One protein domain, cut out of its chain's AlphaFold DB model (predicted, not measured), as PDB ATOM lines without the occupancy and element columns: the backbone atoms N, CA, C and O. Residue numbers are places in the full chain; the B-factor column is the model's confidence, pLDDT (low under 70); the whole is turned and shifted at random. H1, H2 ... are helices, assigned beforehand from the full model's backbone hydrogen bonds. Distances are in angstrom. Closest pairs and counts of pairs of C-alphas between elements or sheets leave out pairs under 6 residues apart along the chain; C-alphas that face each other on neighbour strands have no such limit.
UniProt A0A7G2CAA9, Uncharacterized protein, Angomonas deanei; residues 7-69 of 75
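AT A GLANCE: This is residues 7 to 69 of the 75 residues of an uncharacterized protein of Angomonas deanei (UniProt A0A7G2CAA9). Four helices are strung out in an open, loose chain: H2, H3 and H4 turn two corners, each about perpendicular, and a long loop, residues 21 to 32, joins H2 to H1, which is apart from the other three. No helix touches another. The printed part has 63 residues with helices H1, H2, H3, H4 in that order and no named strand; it is all helix, loose, with a radius of gyration of the C-alphas of 13.5 A and spans of 39 by 29 by 26 A.

IN THESE COORDINATES: H1, residues 7 to 20, begins at C-alpha 7 (179.016, 112.811, 161.417) and is 20.1 A long. H2, residues 33 to 43, measures 15.3 A, and H3, residues 49 to 59, 15.2 A. H4, residues 63 to 68, ends at C-alpha 68 (174.587, 111.309, 134.888).

HOW THE PARTS SIT: H2 and H3 are close but not clearly touching, the closest C-alphas, of Phe 43 and Tyr 52, 7.6 A apart, and about perpendicular at 89 degrees. H3 and H4 are likewise close but not clearly touching, Ile 58 to Arg 66 being the closest C-alphas at 7.6 A, at 86 degrees. In H1, H2, H3 and H4 every O i to N i+4 pair is within hydrogen-bond range.

THE WHOLE: The C-alphas farthest apart, of Ala 33 and Ser 68, are 39.1 A apart. The link H1 to H2 is long. Residues 59 to 65, of which 63 to 65 belong to H4, stand free. The printed part has no cut, and no printed residue is under 70 in pLDDT.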
ATOM      1  N   LYS A   7     180.085 111.968 160.871       83.31
ATOM      2  CA  LYS A   7     179.016 112.811 161.417       83.31
ATOM      3  C   LYS A   7     179.597 114.134 161.896       83.31
ATOM      4  O   LYS A   7     179.061 115.186 161.553       83.31
ATOM      5  N   LYS A   8     180.709 114.074 162.627       82.81
ATOM      6  CA  LYS A   8     181.426 115.267 163.075       82.81
ATOM      7  C   LYS A   8     181.952 116.080 161.891       82.81
ATOM      8  O   LYS A   8     181.745 117.286 161.861       82.81
ATOM      9  N   THR A   9     182.536 115.430 160.880       80.56
ATOM     10  CA  THR A   9     183.004 116.119 159.663       80.56
ATOM     11  C   THR A   9     181.874 116.874 158.957       80.56
ATOM     12  O   THR A   9     182.066 118.019 158.558       80.56
ATOM     13  N   ARG A  10     180.685 116.265 158.828       84.44
ATOM     14  CA  ARG A  10     179.510 116.936 158.244       84.44
ATOM     15  C   ARG A  10     179.059 118.135 159.072       84.44
ATOM     16  O   ARG A  10     178.832 119.189 158.504       84.44
ATOM     17  N   GLN A  11     178.999 117.999 160.397       88.06
ATOM     18  CA  GLN A  11     178.642 119.116 161.278       88.06
ATOM     19  C   GLN A  11     179.610 120.295 161.132       88.06
ATOM     20  O   GLN A  11     179.167 121.429 160.991       88.06
ATOM     21  N   THR A  12     180.918 120.030 161.092       85.56
ATOM     22  CA  THR A  12     181.929 121.073 160.863       85.56
ATOM     23  C   THR A  12     181.759 121.749 159.500       85.56
ATOM     24  O   THR A  12     181.890 122.967 159.407       85.56
ATOM     25  N   ALA A  13     181.426 120.992 158.450       86.94
ATOM     26  CA  ALA A  13     181.141 121.560 157.134       86.94
ATOM     27  C   ALA A  13     179.876 122.439 157.143       86.94
ATOM     28  O   ALA A  13     179.919 123.555 156.637       86.94
ATOM     29  N   ASP A  14     178.787 121.987 157.773       90.50
ATOM     30  CA  ASP A  14     177.532 122.746 157.879       90.50
ATOM     31  C   ASP A  14     177.710 124.057 158.668       90.50
ATOM     32  O   ASP A  14     177.092 125.079 158.367       90.50
ATOM     33  N   GLU A  15     178.540 124.041 159.713       90.75
ATOM     34  CA  GLU A  15     178.881 125.234 160.493       90.75
ATOM     35  C   GLU A  15     179.737 126.220 159.698       90.75
ATOM     36  O   GLU A  15     179.542 127.432 159.818       90.75
ATOM     37  N   LEU A  16     180.673 125.714 158.892       90.19
ATOM     38  CA  LEU A  16     181.495 126.537 158.015       90.19
ATOM     39  C   LEU A  16     180.660 127.173 156.899       90.19
ATOM     40  O   LEU A  16     180.807 128.365 156.649       90.19
ATOM     41  N   GLU A  17     179.749 126.413 156.289       91.38
ATOM     42  CA  GLU A  17     178.837 126.906 155.251       91.38
ATOM     43  C   GLU A  17     178.020 128.098 155.762       91.38
ATOM     44  O   GLU A  17     177.965 129.139 155.120       91.38
ATOM     45  N   LYS A  18     177.479 128.008 156.984       92.12
ATOM     46  CA  LYS A  18     176.756 129.126 157.618       92.12
ATOM     47  C   LYS A  18     177.626 130.363 157.842       92.12
ATOM     48  O   LYS A  18     177.108 131.471 157.815       92.12
ATOM     49  N   GLN A  19     178.919 130.189 158.124       89.62
ATOM     50  CA  GLN A  19     179.847 131.315 158.291       89.62
ATOM     51  C   GLN A  19     180.232 131.953 156.952       89.62
ATOM     52  O   GLN A  19     180.546 133.140 156.913       89.62
ATOM     53  N   LEU A  20     180.230 131.162 155.879       92.06
ATOM     54  CA  LEU A  20     180.550 131.598 154.523       92.06
ATOM     55  C   LEU A  20     179.322 132.073 153.738       92.06
ATOM     56  O   LEU A  20     179.489 132.611 152.647       92.06
ATOM     57  N   ASP A  21     178.108 131.907 154.262       91.75
ATOM     58  CA  ASP A  21     176.884 132.321 153.576       91.75
ATOM     59  C   ASP A  21     176.930 133.818 153.217       91.75
ATOM     60  O   ASP A  21     177.071 134.693 154.074       91.75
ATOM     61  N   GLY A  22     176.880 134.116 151.916       88.25
ATOM     62  CA  GLY A  22     177.015 135.475 151.380       88.25
ATOM     63  C   GLY A  22     178.431 136.077 151.423       88.25
ATOM     64  O   GLY A  22     178.596 137.269 151.141       88.25
ATOM     65  N   HIS A  23     179.462 135.292 151.746       90.62
ATOM     66  CA  HIS A  23     180.839 135.752 151.931       90.62
ATOM     67  C   HIS A  23     181.860 134.896 151.167       90.62
ATOM     68  O   HIS A  23     181.712 133.692 151.000       90.62
ATOM     69  N   LEU A  24     182.939 135.528 150.692       88.56
ATOM     70  CA  LEU A  24     184.021 134.821 149.989       88.56
ATOM     71  C   LEU A  24     185.047 134.217 150.954       88.56
ATOM     72  O   LEU A  24     185.753 133.277 150.598       88.56
ATOM     73  N   PHE A  25     185.143 134.791 152.151       93.38
ATOM     74  CA  PHE A  25     186.085 134.432 153.201       93.38
ATOM     75  C   PHE A  25     185.392 134.551 154.557       93.38
ATOM     76  O   PHE A  25     184.403 135.268 154.699       93.38
ATOM     77  N   LEU A  26     185.975 133.956 155.591       90.38
ATOM     78  CA  LEU A  26     185.532 134.116 156.977       90.38
ATOM     79  C   LEU A  26     185.626 135.571 157.466       90.38
ATOM     80  O   LEU A  26     184.938 135.952 158.408       90.38
ATOM     81  N   GLY A  27     186.455 136.398 156.817       87.31
ATOM     82  CA  GLY A  27     186.496 137.854 157.001       87.31
ATOM     83  C   GLY A  27     185.541 138.654 156.107       87.31
ATOM     84  O   GLY A  27     185.700 139.870 155.980       87.31
ATOM     85  N   GLY A  28     184.596 138.004 155.425       88.19
ATOM     86  CA  GLY A  28     183.690 138.633 154.469       88.19
ATOM     87  C   GLY A  28     184.306 138.744 153.074       88.19
ATOM     88  O   GLY A  28     184.370 137.772 152.321       88.19
ATOM     89  N   ALA A  29     184.742 139.950 152.697       89.81
ATOM     90  CA  ALA A  29     185.258 140.237 151.352       89.81
ATOM     91  C   ALA A  29     186.774 140.023 151.198       89.81
ATOM     92  O   ALA A  29     187.274 139.965 150.075       89.81
ATOM     93  N   LYS A  30     187.520 139.940 152.307       92.38
ATOM     94  CA  LYS A  30     188.979 139.771 152.307       92.38
ATOM     95  C   LYS A  30     189.380 138.572 153.170       92.38
ATOM     96  O   LYS A  30     188.766 138.375 154.219       92.38
ATOM     97  N   PRO A  31     190.416 137.817 152.768       93.00
ATOM     98  CA  PRO A  31     190.918 136.705 153.560       93.00
ATOM     99  C   PRO A  31     191.569 137.196 154.854       93.00
ATOM    100  O   PRO A  31     192.122 138.297 154.926       93.00
ATOM    101  N   THR A  32     191.541 136.337 155.861       93.38
ATOM    102  CA  THR A  32     192.090 136.560 157.199       93.38
ATOM    103  C   THR A  32     192.992 135.400 157.615       93.38
ATOM    104  O   THR A  32     193.036 134.356 156.964       93.38
ATOM    105  N   ALA A  33     193.703 135.551 158.736       94.06
ATOM    106  CA  ALA A  33     194.468 134.450 159.322       94.06
ATOM    107  C   ALA A  33     193.582 133.230 159.640       94.06
ATOM    108  O   ALA A  33     194.034 132.098 159.484       94.06
ATOM    109  N   LYS A  34     192.310 133.466 159.997       91.69
ATOM    110  CA  LYS A  34     191.330 132.412 160.273       91.69
ATOM    111  C   LYS A  34     191.053 131.563 159.034       91.69
ATOM    112  O   LYS A  34     190.970 130.350 159.146       91.69
ATOM    113  N   ASP A  35     190.985 132.170 157.850       91.56
ATOM    114  CA  ASP A  35     190.818 131.425 156.595       91.56
ATOM    115  C   ASP A  35     191.978 130.454 156.357       91.56
ATOM    116  O   ASP A  35     191.769 129.307 155.970       91.56
ATOM    117  N   VAL A  36     193.209 130.899 156.625       89.81
ATOM    118  CA  VAL A  36     194.413 130.073 156.463       89.81
ATOM    119  C   VAL A  36     194.443 128.938 157.485       89.81
ATOM    120  O   VAL A  36     194.785 127.810 157.134       89.81
ATOM    121  N   GLU A  37     194.098 129.226 158.739       90.56
ATOM    122  CA  GLU A  37     194.031 128.235 159.814       90.56
ATOM    123  C   GLU A  37     192.952 127.187 159.533       90.56
ATOM    124  O   GLU A  37     193.270 126.005 159.440       90.56
ATOM    125  N   THR A  38     191.714 127.614 159.267       88.12
ATOM    126  CA  THR A  38     190.600 126.717 158.938       88.12
ATOM    127  C   THR A  38     190.888 125.892 157.682       88.12
ATOM    128  O   THR A  38     190.601 124.696 157.656       88.12
ATOM    129  N   PHE A  39     191.515 126.473 156.651       85.88
ATOM    130  CA  PHE A  39     191.945 125.706 155.479       85.88
ATOM    131  C   PHE A  39     192.947 124.608 155.855       85.88
ATOM    132  O   PHE A  39     192.789 123.464 155.431       85.88
ATOM    133  N   ARG A  40     193.955 124.929 156.679       85.12
ATOM    134  CA  ARG A  40     194.972 123.961 157.121       85.12
ATOM    135  C   ARG A  40     194.406 122.869 158.017       85.12
ATOM    136  O   ARG A  40     194.841 121.729 157.922       85.12
ATOM    137  N   GLU A  41     193.449 123.192 158.875       84.50
ATOM    138  CA  GLU A  41     192.782 122.206 159.729       84.50
ATOM    139  C   GLU A  41     191.954 121.212 158.909       84.50
ATOM    140  O   GLU A  41     191.967 120.014 159.193       84.50
ATOM    141  N   LEU A  42     191.256 121.692 157.874       79.62
ATOM    142  CA  LEU A  42     190.383 120.859 157.043       79.62
ATOM    143  C   LEU A  42     191.146 120.045 156.000       79.62
ATOM    144  O   LEU A  42     190.800 118.893 155.740       79.62
ATOM    145  N   PHE A  43     192.159 120.647 155.380       76.69
ATOM    146  CA  PHE A  43     192.845 120.080 154.220       76.69
ATOM    147  C   PHE A  43     194.323 119.771 154.486       76.69
ATOM    148  O   PHE A  43     195.024 119.320 153.583       76.69
ATOM    149  N   GLY A  44     194.818 119.950 155.708       75.12
ATOM    150  CA  GLY A  44     196.248 119.857 155.997       75.12
ATOM    151  C   GLY A  44     197.035 121.026 155.396       75.12
ATOM    152  O   GLY A  44     196.475 121.969 154.838       75.12
ATOM    153  N   GLY A  45     198.360 120.977 155.522       72.19
ATOM    154  CA  GLY A  45     199.252 121.964 154.908       72.19
ATOM    155  C   GLY A  45     199.306 121.809 153.383       72.19
ATOM    156  O   GLY A  45     198.456 122.310 152.655       72.19
ATOM    157  N   GLU A  46     200.324 121.106 152.888       70.62
ATOM    158  CA  GLU A  46     200.546 120.907 151.444       70.62
ATOM    159  C   GLU A  46     199.997 119.566 150.922       70.62
ATOM    160  O   GLU A  46     199.960 119.315 149.719       70.62
ATOM    161  N   GLU A  47     199.537 118.696 151.820       76.31
ATOM    162  CA  GLU A  47     199.365 117.265 151.554       76.31
ATOM    163  C   GLU A  47     198.117 116.931 150.713       76.31
ATOM    164  O   GLU A  47     198.117 115.929 150.003       76.31
ATOM    165  N   ASN A  48     197.074 117.780 150.707       79.69
ATOM    166  CA  ASN A  48     195.794 117.477 150.035       79.69
ATOM    167  C   ASN A  48     195.408 118.432 148.892       79.69
ATOM    168  O   ASN A  48     194.253 118.449 148.456       79.69
ATOM    169  N   VAL A  49     196.354 119.199 148.339       82.19
ATOM    170  CA  VAL A  49     196.071 120.164 147.253       82.19
ATOM    171  C   VAL A  49     195.432 119.492 146.028       82.19
ATOM    172  O   VAL A  49     194.500 120.035 145.428       82.19
ATOM    173  N   ALA A  50     195.884 118.287 145.662       86.12
ATOM    174  CA  ALA A  50     195.325 117.539 144.534       86.12
ATOM    175  C   ALA A  50     193.861 117.125 144.769       86.12
ATOM    176  O   ALA A  50     193.042 117.234 143.852       86.12
ATOM    177  N   VAL A  51     193.528 116.709 145.995       84.50
ATOM    178  CA  VAL A  51     192.162 116.352 146.400       84.50
ATOM    179  C   VAL A  51     191.268 117.587 146.370       84.50
ATOM    180  O   VAL A  51     190.186 117.533 145.796       84.50
ATOM    181  N   TYR A  52     191.737 118.719 146.902       82.81
ATOM    182  CA  TYR A  52     190.986 119.975 146.863       82.81
ATOM    183  C   TYR A  52     190.705 120.435 145.425       82.81
ATOM    184  O   TYR A  52     189.575 120.795 145.090       82.81
ATOM    185  N   ARG A  53     191.707 120.356 144.537       88.38
ATOM    186  CA  ARG A  53     191.530 120.649 143.107       88.38
ATOM    187  C   ARG A  53     190.464 119.750 142.478       88.38
ATOM    188  O   ARG A  53     189.631 120.244 141.721       88.38
ATOM    189  N   TRP A  54     190.492 118.454 142.784       92.50
ATOM    190  CA  TRP A  54     189.501 117.500 142.292       92.50
ATOM    191  C   TRP A  54     188.094 117.804 142.832       92.50
ATOM    192  O   TRP A  54     187.166 117.928 142.038       92.50
ATOM    193  N   LEU A  55     187.942 118.032 144.140       90.31
ATOM    194  CA  LEU A  55     186.663 118.389 144.766       90.31
ATOM    195  C   LEU A  55     186.059 119.659 144.161       90.31
ATOM    196  O   LEU A  55     184.889 119.656 143.784       90.31
ATOM    197  N   ARG A  56     186.856 120.725 144.009       89.56
ATOM    198  CA  ARG A  56     186.410 121.980 143.388       89.56
ATOM    199  C   ARG A  56     185.913 121.759 141.962       89.56
ATOM    200  O   ARG A  56     184.917 122.356 141.565       89.56
ATOM    201  N   HIS A  57     186.601 120.910 141.201       94.44
ATOM    202  CA  HIS A  57     186.198 120.591 139.840       94.44
ATOM    203  C   HIS A  57     184.879 119.810 139.807       94.44
ATOM    204  O   HIS A  57     183.973 120.184 139.080       94.44
ATOM    205  N   ILE A  58     184.715 118.783 140.642       94.81
ATOM    206  CA  ILE A  58     183.453 118.028 140.740       94.81
ATOM    207  C   ILE A  58     182.290 118.937 141.184       94.81
ATOM    208  O   ILE A  58     181.175 118.837 140.665       94.81
ATOM    209  N   ALA A  59     182.549 119.854 142.118       91.69
ATOM    210  CA  ALA A  59     181.563 120.803 142.623       91.69
ATOM    211  C   ALA A  59     181.139 121.861 141.588       91.69
ATOM    212  O   ALA A  59     180.044 122.400 141.718       91.69
ATOM    213  N   SER A  60     181.947 122.141 140.554       93.81
ATOM    214  CA  SER A  60     181.592 123.130 139.523       93.81
ATOM    215  C   SER A  60     180.501 122.668 138.554       93.81
ATOM    216  O   SER A  60     179.995 123.483 137.790       93.81
ATOM    217  N   PHE A  61     180.146 121.384 138.570       95.69
ATOM    218  CA  PHE A  61     179.046 120.837 137.777       95.69
ATOM    219  C   PHE A  61     177.723 120.903 138.551       95.69
ATOM    220  O   PHE A  61     177.692 120.984 139.780       95.69
ATOM    221  N   THR A  62     176.606 120.839 137.843       94.69
ATOM    222  CA  THR A  62     175.274 120.696 138.435       94.69
ATOM    223  C   THR A  62     175.083 119.304 139.036       94.69
ATOM    224  O   THR A  62     175.794 118.346 138.723       94.69
ATOM    225  N   GLU A  63     174.101 119.173 139.926       93.25
ATOM    226  CA  GLU A  63     173.737 117.874 140.497       93.25
ATOM    227  C   GLU A  63     173.249 116.899 139.418       93.25
ATOM    228  O   GLU A  63     173.684 115.751 139.415       93.25
ATOM    229  N   SER A  64     172.473 117.372 138.435       92.06
ATOM    230  CA  SER A  64     172.034 116.560 137.295       92.06
ATOM    231  C   SER A  64     173.199 116.071 136.425       92.06
ATOM    232  O   SER A  64     173.221 114.904 136.041       92.06
ATOM    233  N   GLU A  65     174.196 116.922 136.151       93.75
ATOM    234  CA  GLU A  65     175.410 116.503 135.437       93.75
ATOM    235  C   GLU A  65     176.154 115.425 136.224       93.75
ATOM    236  O   GLU A  65     176.441 114.364 135.673       93.75
ATOM    237  N   ARG A  66     176.392 115.639 137.525       95.00
ATOM    238  CA  ARG A  66     177.057 114.641 138.374       95.00
ATOM    239  C   ARG A  66     176.294 113.321 138.444       95.00
ATOM    240  O   ARG A  66     176.915 112.265 138.391       95.00
ATOM    241  N   ALA A  67     174.967 113.374 138.550       89.75
ATOM    242  CA  ALA A  67     174.112 112.191 138.613       89.75
ATOM    243  C   ALA A  67     174.135 111.368 137.313       89.75
ATOM    244  O   ALA A  67     173.869 110.170 137.345       89.75
ATOM    245  N   SER A  68     174.466 111.994 136.180       90.00
ATOM    246  CA  SER A  68     174.587 111.309 134.888       90.00
ATOM    247  C   SER A  68     175.910 110.550 134.708       90.00
ATOM    248  O   SER A  68     176.034 109.726 133.802       90.00
ATOM    249  N   TRP A  69     176.914 110.806 135.554       91.38
ATOM    250  CA  TRP A  69     178.232 110.188 135.429       91.38
ATOM    251  C   TRP A  69     178.231 108.737 135.909       91.38
ATOM    252  O   TRP A  69     177.685 108.408 136.959       91.38
TER     253      TRP A  69